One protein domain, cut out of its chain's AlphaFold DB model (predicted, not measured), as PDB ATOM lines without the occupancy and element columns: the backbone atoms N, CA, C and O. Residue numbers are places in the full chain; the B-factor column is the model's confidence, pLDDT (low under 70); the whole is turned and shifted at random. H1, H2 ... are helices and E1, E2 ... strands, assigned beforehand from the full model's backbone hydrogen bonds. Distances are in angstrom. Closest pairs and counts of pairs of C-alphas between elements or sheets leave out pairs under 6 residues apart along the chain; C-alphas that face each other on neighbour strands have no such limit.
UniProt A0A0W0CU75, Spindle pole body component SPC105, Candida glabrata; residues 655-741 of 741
ATOM      1  N   ASN A 655     136.849 161.551 173.083       72.56
ATOM      2  CA  ASN A 655     137.364 160.603 174.073       72.56
ATOM      3  C   ASN A 655     136.460 160.611 175.318       72.56
ATOM      4  O   ASN A 655     136.576 161.488 176.183       72.56
ATOM      5  N   VAL A 656     135.537 159.649 175.346       72.25
ATOM      6  CA  VAL A 656     134.459 159.498 176.329       72.25
ATOM      7  C   VAL A 656     134.870 158.559 177.464       72.25
ATOM      8  O   VAL A 656     135.296 157.428 177.238       72.25
ATOM      9  N   LYS A 657     134.651 158.998 178.705       71.81
ATOM     10  CA  LYS A 657     134.720 158.186 179.924       71.81
ATOM     11  C   LYS A 657     133.399 158.305 180.684       71.81
ATOM     12  O   LYS A 657     132.896 159.405 180.892       71.81
ATOM     13  N   TYR A 658     132.842 157.179 181.114       67.62
ATOM     14  CA  TYR A 658     131.636 157.156 181.945       67.62
ATOM     15  C   TYR A 658     132.031 157.350 183.410       67.62
ATOM     16  O   TYR A 658     132.802 156.554 183.943       67.62
ATOM     17  N   GLU A 659     131.517 158.396 184.055       63.81
ATOM     18  CA  GLU A 659     131.802 158.710 185.457       63.81
ATOM     19  C   GLU A 659     130.514 158.530 186.274       63.81
ATOM     20  O   GLU A 659     129.564 159.314 186.202       63.81
ATOM     21  N   MET A 660     130.464 157.421 187.012       58.09
ATOM     22  CA  MET A 660     129.369 157.061 187.915       58.09
ATOM     23  C   MET A 660     129.631 157.705 189.279       58.09
ATOM     24  O   MET A 660     130.073 157.042 190.209       58.09
ATOM     25  N   GLU A 661     129.422 159.017 189.370       52.22
ATOM     26  CA  GLU A 661     129.771 159.805 190.562       52.22
ATOM     27  C   GLU A 661     128.861 159.480 191.763       52.22
ATOM     28  O   GLU A 661     129.302 159.534 192.904       52.22
ATOM     29  N   ASN A 662     127.610 159.077 191.496       49.53
ATOM     30  CA  ASN A 662     126.663 158.446 192.427       49.53
ATOM     31  C   ASN A 662     125.662 157.589 191.623       49.53
ATOM     32  O   ASN A 662     125.480 157.825 190.427       49.53
ATOM     33  N   GLU A 663     124.934 156.657 192.257       51.12
ATOM     34  CA  GLU A 663     123.918 155.821 191.570       51.12
ATOM     35  C   GLU A 663     122.815 156.634 190.857       51.12
ATOM     36  O   GLU A 663     122.200 156.155 189.900       51.12
ATOM     37  N   VAL A 664     122.590 157.878 191.296       49.84
ATOM     38  CA  VAL A 664     121.531 158.781 190.813       49.84
ATOM     39  C   VAL A 664     121.995 159.704 189.673       49.84
ATOM     40  O   VAL A 664     121.199 160.037 188.794       49.84
ATOM     41  N   SER A 665     123.268 160.115 189.645       54.25
ATOM     42  CA  SER A 665     123.802 161.098 188.686       54.25
ATOM     43  C   SER A 665     124.855 160.468 187.774       54.25
ATOM     44  O   SER A 665     126.050 160.470 188.072       54.25
ATOM     45  N   LYS A 666     124.393 159.917 186.648       67.06
ATOM     46  CA  LYS A 666     125.251 159.271 185.649       67.06
ATOM     47  C   LYS A 666     125.729 160.308 184.634       67.06
ATOM     48  O   LYS A 666     124.926 160.839 183.861       67.06
ATOM     49  N   ASN A 667     127.030 160.590 184.660       74.12
ATOM     50  CA  ASN A 667     127.655 161.669 183.907       74.12
ATOM     51  C   ASN A 667     128.612 161.122 182.833       74.12
ATOM     52  O   ASN A 667     129.357 160.163 183.046       74.12
ATOM     53  N   LEU A 668     128.600 161.760 181.665       74.75
ATOM     54  CA  LEU A 668     129.501 161.502 180.552       74.75
ATOM     55  C   LEU A 668     130.654 162.506 180.604       74.75
ATOM     56  O   LEU A 668     130.434 163.701 180.401       74.75
ATOM     57  N   LYS A 669     131.874 162.036 180.863       76.25
ATOM     58  CA  LYS A 669     133.081 162.863 180.861       76.25
ATOM     59  C   LYS A 669     133.745 162.793 179.490       76.25
ATOM     60  O   LYS A 669     134.090 161.715 179.016       76.25
ATOM     61  N   ILE A 670     133.957 163.937 178.862       78.00
ATOM     62  CA  ILE A 670     134.651 164.070 177.582       78.00
ATOM     63  C   ILE A 670     135.938 164.835 177.828       78.00
ATOM     64  O   ILE A 670     135.909 165.894 178.449       78.00
ATOM     65  N   SER A 671     137.051 164.327 177.309       73.00
ATOM     66  CA  SER A 671     138.312 165.075 177.263       73.00
ATOM     67  C   SER A 671     138.563 165.625 175.861       73.00
ATOM     68  O   SER A 671     138.501 164.882 174.881       73.00
ATOM     69  N   ASP A 672     138.849 166.923 175.776       74.19
ATOM     70  CA  ASP A 672     139.337 167.601 174.575       74.19
ATOM     71  C   ASP A 672     140.625 168.371 174.896       74.19
ATOM     72  O   ASP A 672     140.785 168.898 175.996       74.19
ATOM     73  N   ILE A 673     141.537 168.452 173.930       68.94
ATOM     74  CA  ILE A 673     142.817 169.155 174.068       68.94
ATOM     75  C   ILE A 673     142.731 170.452 173.267       68.94
ATOM     76  O   ILE A 673     142.467 170.440 172.058       68.94
ATOM     77  N   ASP A 674     142.949 171.599 173.909       69.88
ATOM     78  CA  ASP A 674     143.087 172.855 173.176       69.88
ATOM     79  C   ASP A 674     144.530 173.076 172.719       69.88
ATOM     80  O   ASP A 674     145.350 173.626 173.447       69.88
ATOM     81  N   TYR A 675     144.809 172.713 171.464       66.38
ATOM     82  CA  TYR A 675     146.099 172.924 170.799       66.38
ATOM     83  C   TYR A 675     146.646 174.362 170.884       66.38
ATOM     84  O   TYR A 675     147.854 174.545 170.784       66.38
ATOM     85  N   TYR A 676     145.798 175.381 171.082       64.12
ATOM     86  CA  TYR A 676     146.242 176.776 171.208       64.12
ATOM     87  C   TYR A 676     146.677 177.179 172.623       64.12
ATOM     88  O   TYR A 676     147.414 178.150 172.769       64.12
ATOM     89  N   SER A 677     146.191 176.494 173.660       61.34
ATOM     90  CA  SER A 677     146.525 176.773 175.068       61.34
ATOM     91  C   SER A 677     147.296 175.632 175.741       61.34
ATOM     92  O   SER A 677     147.740 175.786 176.875       61.34
ATOM     93  N   ASN A 678     147.463 174.505 175.040       63.78
ATOM     94  CA  ASN A 678     147.998 173.236 175.538       63.78
ATOM     95  C   ASN A 678     147.328 172.755 176.843       63.78
ATOM     96  O   ASN A 678     147.956 172.086 177.661       63.78
ATOM     97  N   ALA A 679     146.059 173.124 177.039       67.38
ATOM     98  CA  ALA A 679     145.279 172.807 178.227       67.38
ATOM     99  C   ALA A 679     144.286 171.678 177.940       67.38
ATOM    100  O   ALA A 679     143.640 171.648 176.882       67.38
ATOM    101  N   ASN A 680     144.107 170.790 178.917       74.62
ATOM    102  CA  ASN A 680     143.009 169.835 178.881       74.62
ATOM    103  C   ASN A 680     141.698 170.544 179.247       74.62
ATOM    104  O   ASN A 680     141.605 171.290 180.229       74.62
ATOM    105  N   ILE A 681     140.663 170.296 178.452       74.38
ATOM    106  CA  ILE A 681     139.287 170.679 178.748       74.38
ATOM    107  C   ILE A 681     138.511 169.395 179.017       74.38
ATOM    108  O   ILE A 681     138.467 168.493 178.179       74.38
ATOM    109  N   SER A 682     137.894 169.313 180.190       77.25
ATOM    110  CA  SER A 682     136.981 168.229 180.535       77.25
ATOM    111  C   SER A 682     135.545 168.742 180.574       77.25
ATOM    112  O   SER A 682     135.224 169.650 181.342       77.25
ATOM    113  N   TYR A 683     134.697 168.170 179.723       77.50
ATOM    114  CA  TYR A 683     133.257 168.408 179.704       77.50
ATOM    115  C   TYR A 683     132.556 167.276 180.451       77.50
ATOM    116  O   TYR A 683     132.871 166.112 180.222       77.50
ATOM    117  N   THR A 684     131.584 167.603 181.290       79.56
ATOM    118  CA  THR A 684     130.767 166.643 182.031       79.56
ATOM    119  C   THR A 684     129.305 166.878 181.661       79.56
ATOM    120  O   THR A 684     128.762 167.949 181.934       79.56
ATOM    121  N   ILE A 685     128.681 165.895 181.009       78.56
ATOM    122  CA  ILE A 685     127.326 165.993 180.445       78.56
ATOM    123  C   ILE A 685     126.421 164.922 181.076       78.56
ATOM    124  O   ILE A 685     126.763 163.740 181.004       78.56
ATOM    125  N   PRO A 686     125.260 165.260 181.667       79.31
ATOM    126  CA  PRO A 686     124.322 164.267 182.184       79.31
ATOM    127  C   PRO A 686     123.769 163.386 181.060       79.31
ATOM    128  O   PRO A 686     123.219 163.890 180.078       79.31
ATOM    129  N   ILE A 687     123.834 162.060 181.214       74.38
ATOM    130  CA  ILE A 687     123.365 161.139 180.160       74.38
ATOM    131  C   ILE A 687     121.842 161.285 179.945       74.38
ATOM    132  O   ILE A 687     121.367 161.220 178.813       74.38
ATOM    133  N   ASN A 688     121.088 161.615 181.003       75.12
ATOM    134  CA  ASN A 688     119.659 161.959 180.934       75.12
ATOM    135  C   ASN A 688     119.352 163.119 179.967       75.12
ATOM    136  O   ASN A 688     118.312 163.097 179.311       75.12
ATOM    137  N   ASP A 689     120.217 164.134 179.877       74.12
ATOM    138  CA  ASP A 689     119.988 165.270 178.976       74.12
ATOM    139  C   ASP A 689     120.295 164.874 177.526       74.12
ATOM    140  O   ASP A 689     119.520 165.203 176.632       74.12
ATOM    141  N   ILE A 690     121.313 164.035 177.296       73.75
ATOM    142  CA  ILE A 690     121.576 163.435 175.976       73.75
ATOM    143  C   ILE A 690     120.390 162.563 175.524       73.75
ATOM    144  O   ILE A 690     119.967 162.669 174.372       73.75
ATOM    145  N   LEU A 691     119.791 161.757 176.415       75.06
ATOM    146  CA  LEU A 691     118.580 160.979 176.102       75.06
ATOM    147  C   LEU A 691     117.399 161.875 175.691       75.06
ATOM    148  O   LEU A 691     116.677 161.537 174.751       75.06
ATOM    149  N   LYS A 692     117.202 163.020 176.361       74.88
ATOM    150  CA  LYS A 692     116.176 164.006 175.978       74.88
ATOM    151  C   LYS A 692     116.490 164.633 174.621       74.88
ATOM    152  O   LYS A 692     115.597 164.685 173.782       74.88
ATOM    153  N   CYS A 693     117.736 165.041 174.373       72.12
ATOM    154  CA  CYS A 693     118.178 165.606 173.095       72.12
ATOM    155  C   CYS A 693     118.014 164.618 171.926       72.12
ATOM    156  O   CYS A 693     117.526 165.010 170.871       72.12
ATOM    157  N   CYS A 694     118.328 163.333 172.126       72.81
ATOM    158  CA  CYS A 694     118.138 162.288 171.111       72.81
ATOM    159  C   CYS A 694     116.657 161.991 170.811       72.81
ATOM    160  O   CYS A 694     116.339 161.537 169.716       72.81
ATOM    161  N   ARG A 695     115.749 162.225 171.771       76.00
ATOM    162  CA  ARG A 695     114.291 162.080 171.581       76.00
ATOM    163  C   ARG A 695     113.647 163.345 171.006       76.00
ATOM    164  O   ARG A 695     112.729 163.247 170.204       76.00
ATOM    165  N   ASN A 696     114.135 164.515 171.414       76.38
ATOM    166  CA  ASN A 696     113.644 165.841 171.056       76.38
ATOM    167  C   ASN A 696     114.839 166.771 170.797       76.38
ATOM    168  O   ASN A 696     115.442 167.281 171.748       76.38
ATOM    169  N   ASN A 697     115.120 167.070 169.523       68.56
ATOM    170  CA  ASN A 697     116.286 167.864 169.104       68.56
ATOM    171  C   ASN A 697     116.375 169.276 169.721       68.56
ATOM    172  O   ASN A 697     117.452 169.862 169.730       68.56
ATOM    173  N   ASN A 698     115.265 169.811 170.244       66.62
ATOM    174  CA  ASN A 698     115.169 171.145 170.852       66.62
ATOM    175  C   ASN A 698     115.384 171.140 172.383       66.62
ATOM    176  O   ASN A 698     115.122 172.143 173.043       66.62
ATOM    177  N   SER A 699     115.790 170.009 172.970       72.62
ATOM    178  CA  SER A 699     116.036 169.903 174.415       72.62
ATOM    179  C   SER A 699     117.329 170.617 174.818       72.62
ATOM    180  O   SER A 699     118.314 170.573 174.082       72.62
ATOM    181  N   ILE A 700     117.337 171.232 176.005       74.50
ATOM    182  CA  ILE A 700     118.524 171.894 176.564       74.50
ATOM    183  C   ILE A 700     119.491 170.840 177.120       74.50
ATOM    184  O   ILE A 700     119.092 169.970 177.894       74.50
ATOM    185  N   LEU A 701     120.760 170.954 176.736       75.50
ATOM    186  CA  LEU A 701     121.875 170.118 177.154       75.50
ATOM    187  C   LEU A 701     122.720 170.861 178.194       75.50
ATOM    188  O   LEU A 701     123.372 171.856 177.871       75.50
ATOM    189  N   SER A 702     122.728 170.372 179.432       74.75
ATOM    190  CA  SER A 702     123.546 170.935 180.510       74.75
ATOM    191  C   SER A 702     124.981 170.402 180.415       74.75
ATOM    192  O   SER A 702     125.195 169.197 180.528       74.75
ATOM    193  N   ILE A 703     125.976 171.268 180.221       78.50
ATOM    194  CA  ILE A 703     127.393 170.889 180.146       78.50
ATOM    195  C   ILE A 703     128.160 171.603 181.263       78.50
ATOM    196  O   ILE A 703     128.226 172.831 181.287       78.50
ATOM    197  N   LYS A 704     128.790 170.844 182.164       78.12
ATOM    198  CA  LYS A 704     129.748 171.392 183.137       78.12
ATOM    199  C   LYS A 704     131.161 171.307 182.574       78.12
ATOM    200  O   LYS A 704     131.501 170.297 181.960       78.12
ATOM    201  N   VAL A 705     131.992 172.331 182.759       76.56
ATOM    202  CA  VAL A 705     133.318 172.406 182.117       76.56
ATOM    203  C   VAL A 705     134.393 172.758 183.115       76.56
ATOM    204  O   VAL A 705     134.346 173.820 183.717       76.56
ATOM    205  N   ARG A 706     135.404 171.898 183.217       75.31
ATOM    206  CA  ARG A 706     136.621 172.153 183.986       75.31
ATOM    207  C   ARG A 706     137.801 172.211 183.022       75.31
ATOM    208  O   ARG A 706     138.052 171.242 182.300       75.31
ATOM    209  N   SER A 707     138.520 173.331 183.019       70.88
ATOM    210  CA  SER A 707     139.761 173.515 182.260       70.88
ATOM    211  C   SER A 707     140.876 174.023 183.166       70.88
ATOM    212  O   SER A 707     140.638 174.792 184.092       70.88
ATOM    213  N   GLU A 708     142.106 173.622 182.860       64.19
ATOM    214  CA  GLU A 708     143.331 174.103 183.513       64.19
ATOM    215  C   GLU A 708     143.641 175.580 183.182       64.19
ATOM    216  O   GLU A 708     144.505 176.193 183.806       64.19
ATOM    217  N   SER A 709     142.934 176.176 182.211       62.97
ATOM    218  CA  SER A 709     143.116 177.563 181.767       62.97
ATOM    219  C   SER A 709     141.797 178.350 181.764       62.97
ATOM    220  O   SER A 709     140.710 177.782 181.661       62.97
ATOM    221  N   LYS A 710     141.873 179.686 181.857       64.88
ATOM    222  CA  LYS A 710     140.693 180.565 181.768       64.88
ATOM    223  C   LYS A 710     140.203 180.663 180.318       64.88
ATOM    224  O   LYS A 710     140.689 181.495 179.555       64.88
ATOM    225  N   ILE A 711     139.224 179.838 179.952       66.19
ATOM    226  CA  ILE A 711     138.586 179.835 178.625       66.19
ATOM    227  C   ILE A 711     137.224 180.544 178.697       66.19
ATOM    228  O   ILE A 711     136.491 180.405 179.673       66.19
ATOM    229  N   SER A 712     136.867 181.316 177.666       69.88
ATOM    230  CA  SER A 712     135.552 181.958 177.566       69.88
ATOM    231  C   SER A 712     134.447 180.970 177.166       69.88
ATOM    232  O   SER A 712     134.660 180.086 176.334       69.88
ATOM    233  N   HIS A 713     133.238 181.168 177.710       68.81
ATOM    234  CA  HIS A 713     132.049 180.356 177.416       68.81
ATOM    235  C   HIS A 713     131.802 180.196 175.901       68.81
ATOM    236  O   HIS A 713     131.645 179.079 175.417       68.81
ATOM    237  N   ASP A 714     131.860 181.291 175.137       69.56
ATOM    238  CA  ASP A 714     131.643 181.299 173.681       69.56
ATOM    239  C   ASP A 714     132.666 180.437 172.908       69.56
ATOM    240  O   ASP A 714     132.308 179.647 172.031       69.56
ATOM    241  N   ARG A 715     133.948 180.482 173.305       72.31
ATOM    242  CA  ARG A 715     135.011 179.646 172.716       72.31
ATOM    243  C   ARG A 715     134.804 178.158 173.013       72.31
ATOM    244  O   ARG A 715     135.175 177.323 172.189       72.31
ATOM    245  N   VAL A 716     134.207 177.822 174.157       72.00
ATOM    246  CA  VAL A 716     133.835 176.441 174.496       72.00
ATOM    247  C   VAL A 716     132.651 175.960 173.658       72.00
ATOM    248  O   VAL A 716     132.765 174.899 173.042       72.00
ATOM    249  N   ILE A 717     131.563 176.743 173.575       73.06
ATOM    250  CA  ILE A 717     130.387 176.421 172.741       73.06
ATOM    251  C   ILE A 717     130.842 176.128 171.317       73.06
ATOM    252  O   ILE A 717     130.594 175.041 170.801       73.06
ATOM    253  N   LYS A 718     131.572 177.075 170.719       75.75
ATOM    254  CA  LYS A 718     131.999 177.006 169.324       75.75
ATOM    255  C   LYS A 718     132.838 175.762 169.018       75.75
ATOM    256  O   LYS A 718     132.625 175.147 167.983       75.75
ATOM    257  N   ARG A 719     133.730 175.327 169.918       74.88
ATOM    258  CA  ARG A 719     134.507 174.084 169.728       74.88
ATOM    259  C   ARG A 719     133.645 172.827 169.769       74.88
ATOM    260  O   ARG A 719     133.843 171.924 168.955       74.88
ATOM    261  N   ILE A 720     132.718 172.754 170.725       74.00
ATOM    262  CA  ILE A 720     131.806 171.615 170.870       74.00
ATOM    263  C   ILE A 720     130.912 171.523 169.626       74.00
ATOM    264  O   ILE A 720     130.800 170.451 169.032       74.00
ATOM    265  N   THR A 721     130.350 172.646 169.169       75.00
ATOM    266  CA  THR A 721     129.462 172.670 168.001       75.00
ATOM    267  C   THR A 721     130.203 172.524 166.673       75.00
ATOM    268  O   THR A 721     129.714 171.797 165.814       75.00
ATOM    269  N   GLU A 722     131.410 173.071 166.492       76.19
ATOM    270  CA  GLU A 722     132.231 172.820 165.289       76.19
ATOM    271  C   GLU A 722     132.573 171.331 165.114       76.19
ATOM    272  O   GLU A 722     132.552 170.828 163.988       76.19
ATOM    273  N   LYS A 723     132.836 170.608 166.213       73.06
ATOM    274  CA  LYS A 723     133.110 169.161 166.185       73.06
ATOM    275  C   LYS A 723     131.845 168.302 166.073       73.06
ATOM    276  O   LYS A 723     131.875 167.278 165.396       73.06
ATOM    277  N   GLY A 724     130.752 168.687 166.737       70.75
ATOM    278  CA  GLY A 724     129.558 167.843 166.884       70.75
ATOM    279  C   GLY A 724     128.379 168.157 165.953       70.75
ATOM    280  O   GLY A 724     127.707 167.226 165.515       70.75
ATOM    281  N   SER A 725     128.118 169.425 165.612       70.00
ATOM    282  CA  SER A 725     126.849 169.853 164.974       70.00
ATOM    283  C   SER A 725     126.575 169.228 163.601       70.00
ATOM    284  O   SER A 725     125.422 169.019 163.232       70.00
ATOM    285  N   ARG A 726     127.626 168.868 162.849       71.12
ATOM    286  CA  ARG A 726     127.501 168.181 161.549       71.12
ATOM    287  C   ARG A 726     126.960 166.753 161.659       71.12
ATOM    288  O   ARG A 726     126.473 166.225 160.666       71.12
ATOM    289  N   ILE A 727     127.097 166.127 162.827       70.12
ATOM    290  CA  ILE A 727     126.747 164.720 163.076       70.12
ATOM    291  C   ILE A 727     125.559 164.623 164.046       70.12
ATOM    292  O   ILE A 727     124.742 163.712 163.933       70.12
ATOM    293  N   PHE A 728     125.409 165.600 164.947       75.44
ATOM    294  CA  PHE A 728     124.335 165.674 165.935       75.44
ATOM    295  C   PHE A 728     123.505 166.954 165.759       75.44
ATOM    296  O   PHE A 728     123.892 168.004 166.276       75.44
ATOM    297  N   PRO A 729     122.327 166.883 165.107       69.69
ATOM    298  CA  PRO A 729     121.452 168.042 164.887       69.69
ATOM    299  C   PRO A 729     120.930 168.716 166.164       69.69
ATOM    300  O   PRO A 729     120.405 169.822 166.097       69.69
ATOM    301  N   TRP A 730     121.035 168.047 167.316       72.88
ATOM    302  CA  TRP A 730     120.665 168.566 168.637       72.88
ATOM    303  C   TRP A 730     121.788 169.361 169.326       72.88
ATOM    304  O   TRP A 730     121.532 170.073 170.298       72.88
ATOM    305  N   LEU A 731     123.024 169.276 168.826       69.44
ATOM    306  CA  LEU A 731     124.230 169.839 169.438       69.44
ATOM    307  C   LEU A 731     124.540 171.224 168.829       69.44
ATOM    308  O   LEU A 731     125.555 171.435 168.166       69.44
ATOM    309  N   ASN A 732     123.611 172.163 169.042       70.75
ATOM    310  CA  ASN A 732     123.622 173.523 168.482       70.75
ATOM    311  C   ASN A 732     123.872 174.595 169.553       70.75
ATOM    312  O   ASN A 732     123.504 174.416 170.713       70.75
ATOM    313  N   ASN A 733     124.400 175.759 169.145       65.62
ATOM    314  CA  ASN A 733     124.715 176.884 170.044       65.62
ATOM    315  C   ASN A 733     123.519 177.351 170.903       65.62
ATOM    316  O   ASN A 733     123.723 177.871 171.992       65.62
ATOM    317  N   THR A 734     122.283 177.181 170.422       63.03
ATOM    318  CA  THR A 734     121.044 177.574 171.119       63.03
ATOM    319  C   THR A 734     120.611 176.605 172.216       63.03
ATOM    320  O   THR A 734     119.814 176.976 173.071       63.03
ATOM    321  N   ASN A 735     121.097 175.362 172.176       67.75
ATOM    322  CA  ASN A 735     120.589 174.265 173.000       67.75
ATOM    323  C   ASN A 735     121.568 173.877 174.117       67.75
ATOM    324  O   ASN A 735     121.273 172.983 174.901       67.75
ATOM    325  N   ILE A 736     122.735 174.521 174.196       71.81
ATOM    326  CA  ILE A 736     123.786 174.212 175.167       71.81
ATOM    327  C   ILE A 736     123.728 175.224 176.316       71.81
ATOM    328  O   ILE A 736     123.928 176.419 176.105       71.81
ATOM    329  N   ASN A 737     123.507 174.737 177.537       73.44
ATOM    330  CA  ASN A 737     123.675 175.512 178.763       73.44
ATOM    331  C   ASN A 737     125.013 175.128 179.413       73.44
ATOM    332  O   ASN A 737     125.249 173.946 179.661       73.44
ATOM    333  N   LEU A 738     125.890 176.102 179.668       71.62
ATOM    334  CA  LEU A 738     127.257 175.864 180.142       71.62
ATOM    335  C   LEU A 738     127.499 176.430 181.535       71.62
ATOM    336  O   LEU A 738     127.291 177.615 181.779       71.62
ATOM    337  N   GLU A 739     128.047 175.586 182.401       70.62
ATOM    338  CA  GLU A 739     128.521 175.936 183.738       70.62
ATOM    339  C   GLU A 739     130.036 175.682 183.787       70.62
ATOM    340  O   GLU A 739     130.482 174.535 183.730       70.62
ATOM    341  N   ILE A 740     130.848 176.742 183.838       66.56
ATOM    342  CA  ILE A 740     132.303 176.610 184.025       66.56
ATOM    343  C   ILE A 740     132.593 176.449 185.525       66.56
ATOM    344  O   ILE A 740     132.144 177.270 186.324       66.56
ATOM    345  N   LEU A 741     133.328 175.387 185.873       58.22
ATOM    346  CA  LEU A 741     133.748 174.993 187.226       58.22
ATOM    347  C   LEU A 741     135.206 175.375 187.507       58.22
ATOM    348  O   LEU A 741     136.057 175.090 186.630       58.22
TER     349      LEU A 741
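Overview. This is residues 655 to 741 of the 741 residues of the protein "Spindle pole body component SPC105" of Candida glabrata (UniProt A0A0W0CU75). A strongly twisted sheet of five strands makes the body of this domain, with helix H2 packed on it mostly at strand E5 and the shorter helix H1 following directly on the end of E3, beside the strands. The hairpin links E1 to E2 and E2 to E3 hold the two C-alphas farthest apart, those of Glu 663 and Tyr 676, 36.8 A from each other. The printed part has 87 residues, with two named helices and five named strands in the order E1, E2, E3, H1, E4, H2, E5, and its class is mixed, helices and strands. Strand beside strand the sheet runs E1, E2, E3, E4, E5, and it is mixed: the neighbours are antiparallel except E4 and E5, which are parallel. The whole is compact, with a radius of gyration of the C-alphas of 12.7 A, and spans 35 by 30 by 20 A.

Arrangement. Edge strand E1, residues 655 to 660, and inner strand E2, residues 666 to 674, form a hairpin, antiparallel at 148 degrees between their directions. Across this pair N 657 and O 669 are 2.8 A apart, within hydrogen-bond range. E2 forms a second hairpin with inner strand E3, residues 679 to 686, antiparallel at 157 degrees, with N 670 and O 683 2.8 A apart. E1, E2 and E3 make a meander, each strand the antiparallel neighbour of the one before. H1, residues 687 to 695, is on the sheet at a height of 7.7 A over it, but lies beside the strands, over none of them. Its closest C-alphas to E2 are those of Ile 687 and Asn 667, 5.7 A apart. Inner strand E4, residues 701 to 707, is antiparallel to E3 at 153 degrees, with N 684 and O 704 2.8 A apart. The closest C-alphas of H1 and E4 are those of Asp 689 and Leu 701, 5.5 A apart. H2, residues 713 to 724, is also on the sheet, and H1 and H2 are apart. Edge strand E5, residues 736 to 740, is parallel to E4 at 30 degrees, with N 703 and O 737 2.8 A apart. The closest C-alphas of H2 and E5 are those of His 713 and Leu 738, 7.1 A apart. E4, H2 and E5 form a strand-helix-strand unit, two parallel neighbour strands with a helix between them along the chain, and its crossover is right-handed. In H1 and H2 every O i to N i+4 pair is within hydrogen-bond range.

Along the chain. E1 begins at C-alpha 655, at (137.364, 160.603, 174.073), and measures 16.4 A from first to last C-alpha. E2, the longest strand by residues, measures 25.7 A, and E3 measures 23.0 A. H1 begins at C-alpha 687, at (123.365, 161.139, 180.160), and is 12.5 A long. E4 measures 18.9 A and H2 16.5 A. E5 measures 12.5 A and ends at C-alpha 740, at (132.303, 176.610, 184.025).

Size, cuts and confidence. The printed part runs from residue 655 to residue 741, the chain's last residue, and has no cut. The C-alphas of Asn 655 and Leu 741 are 19.8 A apart. From edge to edge of the sheet the strands' lines turn by 106 degrees. The link from H2 to E5, 11 residues, is long, and the other five links are tight. The mean pLDDT of the printed part is 70.4, and 32 residues are under 70, among them residues 658 to 666, 673 to 679 and 708 to 714.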